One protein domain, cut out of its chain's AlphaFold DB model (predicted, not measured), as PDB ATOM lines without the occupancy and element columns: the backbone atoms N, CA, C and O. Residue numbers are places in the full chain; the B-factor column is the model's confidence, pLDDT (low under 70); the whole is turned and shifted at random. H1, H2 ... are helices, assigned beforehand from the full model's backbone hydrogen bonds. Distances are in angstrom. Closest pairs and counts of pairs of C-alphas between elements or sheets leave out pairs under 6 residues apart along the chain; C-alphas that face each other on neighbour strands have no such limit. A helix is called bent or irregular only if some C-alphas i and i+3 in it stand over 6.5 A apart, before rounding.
ATOM      1  N   LYS A 222      -4.446 -26.715 -38.539       74.00
ATOM      2  CA  LYS A 222      -3.968 -26.930 -37.172       74.00
ATOM      3  C   LYS A 222      -5.055 -26.606 -36.144       74.00
ATOM      4  O   LYS A 222      -5.290 -27.417 -35.258       74.00
ATOM      5  N   ARG A 223      -5.768 -25.484 -36.304       72.94
ATOM      6  CA  ARG A 223      -6.903 -25.133 -35.428       72.94
ATOM      7  C   ARG A 223      -8.044 -26.144 -35.526       72.94
ATOM      8  O   ARG A 223      -8.548 -26.585 -34.503       72.94
ATOM      9  N   GLU A 224      -8.398 -26.562 -36.741       72.19
ATOM     10  CA  GLU A 224      -9.425 -27.592 -36.958       72.19
ATOM     11  C   GLU A 224      -9.037 -28.932 -36.299       72.19
ATOM     12  O   GLU A 224      -9.893 -29.596 -35.716       72.19
ATOM     13  N   ALA A 225      -7.752 -29.308 -36.324       67.50
ATOM     14  CA  ALA A 225      -7.251 -30.502 -35.642       67.50
ATOM     15  C   ALA A 225      -7.276 -30.369 -34.107       67.50
ATOM     16  O   ALA A 225      -7.633 -31.318 -33.413       67.50
ATOM     17  N   GLU A 226      -6.931 -29.202 -33.560       71.56
ATOM     18  CA  GLU A 226      -6.998 -28.944 -32.114       71.56
ATOM     19  C   GLU A 226      -8.451 -28.971 -31.598       71.56
ATOM     20  O   GLU A 226      -8.731 -29.574 -30.558       71.56
ATOM     21  N   GLU A 227      -9.397 -28.396 -32.345       72.44
ATOM     22  CA  GLU A 227     -10.832 -28.446 -32.025       72.44
ATOM     23  C   GLU A 227     -11.407 -29.868 -32.145       72.44
ATOM     24  O   GLU A 227     -12.166 -30.312 -31.277       72.44
ATOM     25  N   ALA A 228     -11.020 -30.618 -33.182       62.56
ATOM     26  CA  ALA A 228     -11.430 -32.010 -33.360       62.56
ATOM     27  C   ALA A 228     -10.880 -32.921 -32.249       62.56
ATOM     28  O   ALA A 228     -11.626 -33.744 -31.705       62.56
ATOM     29  N   ALA A 229      -9.626 -32.715 -31.833       61.31
ATOM     30  CA  ALA A 229      -9.019 -33.416 -30.706       61.31
ATOM     31  C   ALA A 229      -9.732 -33.102 -29.377       61.31
ATOM     32  O   ALA A 229      -9.974 -34.006 -28.569       61.31
ATOM     33  N   ALA A 230     -10.129 -31.843 -29.153       67.62
ATOM     34  CA  ALA A 230     -10.896 -31.448 -27.971       67.62
ATOM     35  C   ALA A 230     -12.274 -32.131 -27.929       67.62
ATOM     36  O   ALA A 230     -12.648 -32.703 -26.903       67.62
ATOM     37  N   LYS A 231     -12.987 -32.165 -29.059       65.00
ATOM     38  CA  LYS A 231     -14.293 -32.831 -29.180       65.00
ATOM     39  C   LYS A 231     -14.195 -34.351 -29.015       65.00
ATOM     40  O   LYS A 231     -15.003 -34.965 -28.326       65.00
ATOM     41  N   ALA A 232     -13.150 -34.969 -29.567       60.03
ATOM     42  CA  ALA A 232     -12.876 -36.394 -29.385       60.03
ATOM     43  C   ALA A 232     -12.645 -36.774 -27.911       60.03
ATOM     44  O   ALA A 232     -13.041 -37.863 -27.483       60.03
ATOM     45  N   LYS A 233     -12.012 -35.885 -27.136       60.50
ATOM     46  CA  LYS A 233     -11.787 -36.073 -25.700       60.50
ATOM     47  C   LYS A 233     -13.091 -36.007 -24.899       60.50
ATOM     48  O   LYS A 233     -13.247 -36.781 -23.957       60.50
ATOM     49  N   GLU A 234     -14.018 -35.134 -25.288       61.59
ATOM     50  CA  GLU A 234     -15.359 -35.028 -24.696       61.59
ATOM     51  C   GLU A 234     -16.209 -36.282 -24.972       61.59
ATOM     52  O   GLU A 234     -16.837 -36.823 -24.064       61.59
ATOM     53  N   ASP A 235     -16.110 -36.840 -26.180       63.66
ATOM     54  CA  ASP A 235     -16.797 -38.073 -26.597       63.66
ATOM     55  C   ASP A 235     -16.169 -39.371 -26.024       63.66
ATOM     56  O   ASP A 235     -16.597 -40.489 -26.341       63.66
ATOM     57  N   GLY A 236     -15.128 -39.262 -25.186       71.06
ATOM     58  CA  GLY A 236     -14.433 -40.407 -24.582       71.06
ATOM     59  C   GLY A 236     -13.717 -41.303 -25.601       71.06
ATOM     60  O   GLY A 236     -13.510 -42.500 -25.356       71.06
ATOM     61  N   LEU A 237     -13.370 -40.753 -26.764       75.38
ATOM     62  CA  LEU A 237     -12.672 -41.456 -27.830       75.38
ATOM     63  C   LEU A 237     -11.155 -41.423 -27.585       75.38
ATOM     64  O   LEU A 237     -10.619 -40.416 -27.130       75.38
ATOM     65  N   PRO A 238     -10.422 -42.503 -27.903       79.50
ATOM     66  CA  PRO A 238      -8.976 -42.518 -27.727       79.50
ATOM     67  C   PRO A 238      -8.293 -41.508 -28.659       79.50
ATOM     68  O   PRO A 238      -8.666 -41.381 -29.827       79.50
ATOM     69  N   GLU A 239      -7.251 -40.849 -28.161       84.06
ATOM     70  CA  GLU A 239      -6.383 -39.987 -28.967       84.06
ATOM     71  C   GLU A 239      -5.664 -40.808 -30.051       84.06
ATOM     72  O   GLU A 239      -5.196 -41.929 -29.798       84.06
ATOM     73  N   LEU A 240      -5.618 -40.278 -31.277       88.94
ATOM     74  CA  LEU A 240      -4.996 -40.952 -32.414       88.94
ATOM     75  C   LEU A 240      -3.511 -40.602 -32.507       88.94
ATOM     76  O   LEU A 240      -3.124 -39.441 -32.517       88.94
ATOM     77  N   LYS A 241      -2.668 -41.625 -32.648       87.38
ATOM     78  CA  LYS A 241      -1.226 -41.465 -32.877       87.38
ATOM     79  C   LYS A 241      -0.918 -41.360 -34.374       87.38
ATOM     80  O   LYS A 241      -1.356 -42.220 -35.145       87.38
ATOM     81  N   GLY A 242      -0.133 -40.359 -34.771       88.50
ATOM     82  CA  GLY A 242       0.307 -40.130 -36.153       88.50
ATOM     83  C   GLY A 242       0.903 -38.734 -36.350       88.50
ATOM     84  O   GLY A 242       1.093 -38.004 -35.381       88.50
ATOM     85  N   THR A 243       1.191 -38.359 -37.599       89.25
ATOM     86  CA  THR A 243       1.493 -36.953 -37.929       89.25
ATOM     87  C   THR A 243       0.220 -36.106 -37.864       89.25
ATOM     88  O   THR A 243      -0.865 -36.631 -38.106       89.25
ATOM     89  N   GLU A 244       0.327 -34.798 -37.599       83.81
ATOM     90  CA  GLU A 244      -0.835 -33.891 -37.480       83.81
ATOM     91  C   GLU A 244      -1.798 -34.011 -38.675       83.81
ATOM     92  O   GLU A 244      -3.006 -34.168 -38.509       83.81
ATOM     93  N   ARG A 245      -1.251 -34.061 -39.900       84.00
ATOM     94  CA  ARG A 245      -2.038 -34.256 -41.130       84.00
ATOM     95  C   ARG A 245      -2.755 -35.606 -41.181       84.00
ATOM     96  O   ARG A 245      -3.876 -35.683 -41.675       84.00
ATOM     97  N   GLN A 246      -2.109 -36.672 -40.713       87.31
ATOM     98  CA  GLN A 246      -2.719 -38.000 -40.668       87.31
ATOM     99  C   GLN A 246      -3.809 -38.075 -39.602       87.31
ATOM    100  O   GLN A 246      -4.825 -38.720 -39.839       87.31
ATOM    101  N   VAL A 247      -3.604 -37.432 -38.451       88.75
ATOM    102  CA  VAL A 247      -4.578 -37.398 -37.358       88.75
ATOM    103  C   VAL A 247      -5.843 -36.675 -37.804       88.75
ATOM    104  O   VAL A 247      -6.896 -37.298 -37.758       88.75
ATOM    105  N   ALA A 248      -5.736 -35.462 -38.358       86.00
ATOM    106  CA  ALA A 248      -6.896 -34.713 -38.851       86.00
ATOM    107  C   ALA A 248      -7.719 -35.527 -39.870       86.00
ATOM    108  O   ALA A 248      -8.932 -35.679 -39.741       86.00
ATOM    109  N   TYR A 249      -7.048 -36.151 -40.845       89.94
ATOM    110  CA  TYR A 249      -7.735 -36.980 -41.838       89.94
ATOM    111  C   TYR A 249      -8.358 -38.252 -41.230       89.94
ATOM    112  O   TYR A 249      -9.471 -38.646 -41.581       89.94
ATOM    113  N   ALA A 250      -7.669 -38.900 -40.290       90.56
ATOM    114  CA  ALA A 250      -8.188 -40.072 -39.593       90.56
ATOM    115  C   ALA A 250      -9.378 -39.740 -38.677       90.56
ATOM    116  O   ALA A 250     -10.277 -40.570 -38.534       90.56
ATOM    117  N   GLU A 251      -9.414 -38.547 -38.085       88.88
ATOM    118  CA  GLU A 251     -10.541 -38.058 -37.289       88.88
ATOM    119  C   GLU A 251     -11.785 -37.840 -38.148       88.88
ATOM    120  O   GLU A 251     -12.860 -38.294 -37.756       88.88
ATOM    121  N   GLU A 252     -11.648 -37.267 -39.348       88.06
ATOM    122  CA  GLU A 252     -12.761 -37.160 -40.302       88.06
ATOM    123  C   GLU A 252     -13.332 -38.537 -40.672       88.06
ATOM    124  O   GLU A 252     -14.552 -38.736 -40.679       88.06
ATOM    125  N   ILE A 253     -12.456 -39.510 -40.955       89.62
ATOM    126  CA  ILE A 253     -12.861 -40.888 -41.277       89.62
ATOM    127  C   ILE A 253     -13.566 -41.525 -40.076       89.62
ATOM    128  O   ILE A 253     -14.624 -42.136 -40.236       89.62
ATOM    129  N   ARG A 254     -13.008 -41.374 -38.867       87.88
ATOM    130  CA  ARG A 254     -13.588 -41.927 -37.637       87.88
ATOM    131  C   ARG A 254     -14.941 -41.297 -37.319       87.88
ATOM    132  O   ARG A 254     -15.849 -42.024 -36.930       87.88
ATOM    133  N   ALA A 255     -15.092 -39.986 -37.507       85.44
ATOM    134  CA  ALA A 255     -16.345 -39.270 -37.290       85.44
ATOM    135  C   ALA A 255     -17.437 -39.757 -38.251       85.44
ATOM    136  O   ALA A 255     -18.529 -40.108 -37.809       85.44
ATOM    137  N   LYS A 256     -17.127 -39.875 -39.550       86.38
ATOM    138  CA  LYS A 256     -18.057 -40.448 -40.536       86.38
ATOM    139  C   LYS A 256     -18.411 -41.893 -40.198       86.38
ATOM    140  O   LYS A 256     -19.581 -42.253 -40.192       86.38
ATOM    141  N   PHE A 257     -17.429 -42.717 -39.842       86.25
ATOM    142  CA  PHE A 257     -17.697 -44.100 -39.455       86.25
ATOM    143  C   PHE A 257     -18.572 -44.215 -38.199       86.25
ATOM    144  O   PHE A 257     -19.446 -45.076 -38.144       86.25
ATOM    145  N   ALA A 258     -18.374 -43.341 -37.210       86.00
ATOM    146  CA  ALA A 258     -19.187 -43.303 -35.997       86.00
ATOM    147  C   ALA A 258     -20.645 -42.898 -36.266       86.00
ATOM    148  O   ALA A 258     -21.526 -43.373 -35.556       86.00
ATOM    149  N   GLN A 259     -20.908 -42.086 -37.299       83.00
ATOM    150  CA  GLN A 259     -22.275 -41.762 -37.730       83.00
ATOM    151  C   GLN A 259     -23.010 -42.994 -38.272       83.00
ATOM    152  O   GLN A 259     -24.172 -43.204 -37.935       83.00
ATOM    153  N   PHE A 260     -22.336 -43.822 -39.076       82.06
ATOM    154  CA  PHE A 260     -22.948 -45.019 -39.669       82.06
ATOM    155  C   PHE A 260     -22.964 -46.225 -38.725       82.06
ATOM    156  O   PHE A 260     -23.866 -47.052 -38.799       82.06
ATOM    157  N   ASN A 261     -21.983 -46.335 -37.828       83.12
ATOM    158  CA  ASN A 261     -21.827 -47.474 -36.926       83.12
ATOM    159  C   ASN A 261     -21.600 -47.026 -35.468       83.12
ATOM    160  O   ASN A 261     -20.535 -47.301 -34.893       83.12
ATOM    161  N   PRO A 262     -22.581 -46.349 -34.841       78.81
ATOM    162  CA  PRO A 262     -22.457 -45.866 -33.471       78.81
ATOM    163  C   PRO A 262     -22.344 -47.056 -32.509       78.81
ATOM    164  O   PRO A 262     -23.301 -47.784 -32.270       78.81
ATOM    165  N   GLY A 263     -21.144 -47.286 -31.971       79.31
ATOM    166  CA  GLY A 263     -20.869 -48.373 -31.021       79.31
ATOM    167  C   GLY A 263     -19.968 -49.494 -31.542       79.31
ATOM    168  O   GLY A 263     -19.641 -50.408 -30.784       79.31
ATOM    169  N   HIS A 264     -19.499 -49.425 -32.791       83.88
ATOM    170  CA  HIS A 264     -18.553 -50.415 -33.301       83.88
ATOM    171  C   HIS A 264     -17.242 -50.416 -32.492       83.88
ATOM    172  O   HIS A 264     -16.626 -49.373 -32.262       83.88
ATOM    173  N   VAL A 265     -16.762 -51.602 -32.101       83.75
ATOM    174  CA  VAL A 265     -15.603 -51.779 -31.197       83.75
ATOM    175  C   VAL A 265     -14.331 -51.071 -31.675       83.75
ATOM    176  O   VAL A 265     -13.534 -50.600 -30.861       83.75
ATOM    177  N   ASN A 266     -14.153 -50.948 -32.991       84.38
ATOM    178  CA  ASN A 266     -12.983 -50.295 -33.585       84.38
ATOM    179  C   ASN A 266     -12.916 -48.793 -33.286       84.38
ATOM    180  O   ASN A 266     -11.815 -48.264 -33.207       84.38
ATOM    181  N   ILE A 267     -14.048 -48.130 -33.030       84.25
ATOM    182  CA  ILE A 267     -14.088 -46.700 -32.689       84.25
ATOM    183  C   ILE A 267     -13.293 -46.421 -31.402       84.25
ATOM    184  O   ILE A 267     -12.566 -45.432 -31.321       84.25
ATOM    185  N   LYS A 268     -13.368 -47.334 -30.424       82.25
ATOM    186  CA  LYS A 268     -12.657 -47.234 -29.136       82.25
ATOM    187  C   LYS A 268     -11.323 -47.991 -29.102       82.25
ATOM    188  O   LYS A 268     -10.476 -47.696 -28.262       82.25
ATOM    189  N   LYS A 269     -11.121 -48.983 -29.980       86.44
ATOM    190  CA  LYS A 269      -9.893 -49.803 -30.010       86.44
ATOM    191  C   LYS A 269      -8.808 -49.262 -30.941       86.44
ATOM    192  O   LYS A 269      -7.630 -49.426 -30.633       86.44
ATOM    193  N   ALA A 270      -9.165 -48.632 -32.059       88.19
ATOM    194  CA  ALA A 270      -8.191 -48.162 -33.038       88.19
ATOM    195  C   ALA A 270      -7.597 -46.804 -32.633       88.19
ATOM    196  O   ALA A 270      -8.225 -45.760 -32.798       88.19
ATOM    197  N   LYS A 271      -6.359 -46.833 -32.122       88.81
ATOM    198  CA  LYS A 271      -5.639 -45.665 -31.573       88.81
ATOM    199  C   LYS A 271      -4.619 -45.036 -32.529       88.81
ATOM    200  O   LYS A 271      -3.854 -44.170 -32.126       88.81
ATOM    201  N   THR A 272      -4.532 -45.497 -33.773       90.75
ATOM    202  CA  THR A 272      -3.526 -45.029 -34.743       90.75
ATOM    203  C   THR A 272      -4.202 -44.435 -35.964       90.75
ATOM    204  O   THR A 272      -5.088 -45.078 -36.527       90.75
ATOM    205  N   ALA A 273      -3.735 -43.274 -36.426       90.25
ATOM    206  CA  ALA A 273      -4.245 -42.635 -37.636       90.25
ATOM    207  C   ALA A 273      -4.118 -43.555 -38.866       90.25
ATOM    208  O   ALA A 273      -5.057 -43.692 -39.647       90.25
ATOM    209  N   LYS A 274      -2.998 -44.285 -38.971       91.75
ATOM    210  CA  LYS A 274      -2.722 -45.252 -40.047       91.75
ATOM    211  C   LYS A 274      -3.857 -46.260 -40.266       91.75
ATOM    212  O   LYS A 274      -4.270 -46.457 -41.400       91.75
ATOM    213  N   PHE A 275      -4.402 -46.839 -39.192       92.19
ATOM    214  CA  PHE A 275      -5.504 -47.806 -39.279       92.19
ATOM    215  C   PHE A 275      -6.711 -47.229 -40.025       92.19
ATOM    216  O   PHE A 275      -7.234 -47.859 -40.942       92.19
ATOM    217  N   TRP A 276      -7.140 -46.026 -39.644       92.31
ATOM    218  CA  TRP A 276      -8.301 -45.376 -40.244       92.31
ATOM    219  C   TRP A 276      -8.046 -45.036 -41.708       92.31
ATOM    220  O   TRP A 276      -8.906 -45.282 -42.547       92.31
ATOM    221  N   ILE A 277      -6.841 -44.564 -42.027       91.44
ATOM    222  CA  ILE A 277      -6.438 -44.215 -43.391       91.44
ATOM    223  C   ILE A 277      -6.361 -45.451 -44.289       91.44
ATOM    224  O   ILE A 277      -6.848 -45.414 -45.411       91.44
ATOM    225  N   GLU A 278      -5.792 -46.564 -43.834       89.94
ATOM    226  CA  GLU A 278      -5.678 -47.772 -44.664       89.94
ATOM    227  C   GLU A 278      -7.036 -48.444 -44.889       89.94
ATOM    228  O   GLU A 278      -7.299 -48.979 -45.964       89.94
ATOM    229  N   ASN A 279      -7.932 -48.363 -43.904       86.75
ATOM    230  CA  ASN A 279      -9.220 -49.048 -43.947       86.75
ATOM    231  C   ASN A 279     -10.381 -48.151 -44.412       86.75
ATOM    232  O   ASN A 279     -11.494 -48.654 -44.562       86.75
ATOM    233  N   HIS A 280     -10.160 -46.857 -44.693       82.94
ATOM    234  CA  HIS A 280     -11.238 -45.897 -44.987       82.94
ATOM    235  C   HIS A 280     -12.160 -46.348 -46.127       82.94
ATOM    236  O   HIS A 280     -13.370 -46.186 -46.022       82.94
ATOM    237  N   LYS A 281     -11.620 -46.971 -47.184       80.81
ATOM    238  CA  LYS A 281     -12.427 -47.457 -48.316       80.81
ATOM    239  C   LYS A 281     -13.399 -48.560 -47.904       80.81
ATOM    240  O   LYS A 281     -14.537 -48.555 -48.349       80.81
ATOM    241  N   GLY A 282     -12.965 -49.496 -47.060       75.44
ATOM    242  CA  GLY A 282     -13.820 -50.588 -46.578       75.44
ATOM    243  C   GLY A 282     -14.766 -50.172 -45.451       75.44
ATOM    244  O   GLY A 282     -15.801 -50.798 -45.255       75.44
ATOM    245  N   ILE A 283     -14.401 -49.119 -44.719       72.12
ATOM    246  CA  ILE A 283     -15.129 -48.581 -43.568       72.12
ATOM    247  C   ILE A 283     -16.235 -47.604 -44.001       72.12
ATOM    248  O   ILE A 283     -17.279 -47.570 -43.360       72.12
ATOM    249  N   LEU A 284     -16.014 -46.819 -45.064       72.06
ATOM    250  CA  LEU A 284     -16.953 -45.792 -45.537       72.06
ATOM    251  C   LEU A 284     -17.881 -46.258 -46.673       72.06
ATOM    252  O   LEU A 284     -18.923 -45.644 -46.860       72.06
ATOM    253  N   ASN A 285     -17.519 -47.304 -47.428       69.06
ATOM    254  CA  ASN A 285     -18.307 -47.791 -48.576       69.06
ATOM    255  C   ASN A 285     -19.135 -49.058 -48.268       69.06
ATOM    256  O   ASN A 285     -19.471 -49.800 -49.191       69.06
ATOM    257  N   ARG A 286     -19.413 -49.343 -46.993       54.62
ATOM    258  CA  ARG A 286     -20.355 -50.388 -46.558       54.62
ATOM    259  C   ARG A 286     -21.622 -49.743 -46.033       54.62
ATOM    260  O   ARG A 286     -22.693 -50.310 -46.323       54.62
TER     261      ARG A 286
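AT A GLANCE: This is residues 222 to 286 of the 286 residues of an uncharacterized protein of Rhodospirillaceae bacterium BRH_c57 (UniProt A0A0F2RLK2). A long helix, H2, runs through the middle of this small helical domain, with H4 packed along one side of it and H1 set slantwise on the opposite side, on residues 244 to 251 of H2. The short helix H3 lies near H2 between the tight turns that lead from H2 to H4. The printed part has 65 residues with four named helices, in the order H1, H2, H3, H4, and no named strand; its class is all helix. The whole is compact, with a radius of gyration of the C-alphas of 10.8 A, and the C-alphas span 31 by 22 by 17 A along their three main axes.

IN THESE COORDINATES: H1 holds residues 222 to 234 and measures 18.7 A from first to last C-alpha; it begins at C-alpha 222, at (-3.968, -26.930, -37.172). H2 holds residues 244 to 260, 24.9 A long, from C-alpha 244 at (-0.835, -33.891, -37.480) to C-alpha 260 at (-22.948, -45.019, -39.669). H3 holds residues 265 to 269 and measures 6.2 A. H4 holds residues 273 to 284, 15.3 A long, and ends at C-alpha 284, at (-16.953, -45.792, -45.537). H4 is irregular: C-alphas 278 and 281 are 7.7 A apart.

HOW THE PARTS SIT: H1 and H2 touch, with 7 pairs of C-alphas within 8 A, and H2 touches H1 with residues 244 to 251 alone. Their closest C-alphas, those of Ala 225 and Ala 248, are 5.3 A apart. The two run the same way at a steep tilt of 45 degrees. H2 and H3 are close but not clearly touching; their closest C-alphas, those of Arg 254 and Ile 267, are 6.9 A apart. H2 and H4 touch with 19 pairs of C-alphas within 8 A, the closest being those of Ala 250 and Ala 273, 5.1 A apart. They run the same way at a shallow tilt of 34 degrees, only just short of steep. H1 is apart from H3 and from H4, and H3 and H4 are apart too. In H1, H2 and H3 every O i to N i+4 pair is within hydrogen-bond range; in H4 it is 6 of 8.

THE WHOLE: The C-alphas farthest apart, those of Arg 223 and Arg 286, are 30.7 A from each other. The printed part has no cut and ends at residue 286, the chain's last residue. The link from H1 to H2, 9 residues, is short; those from H2 to H3 and from H3 to H4 are tight. The mean pLDDT of the printed part is 80.4, and residue 225, residues 228 to 235 and residues 285 to 286 are under 70.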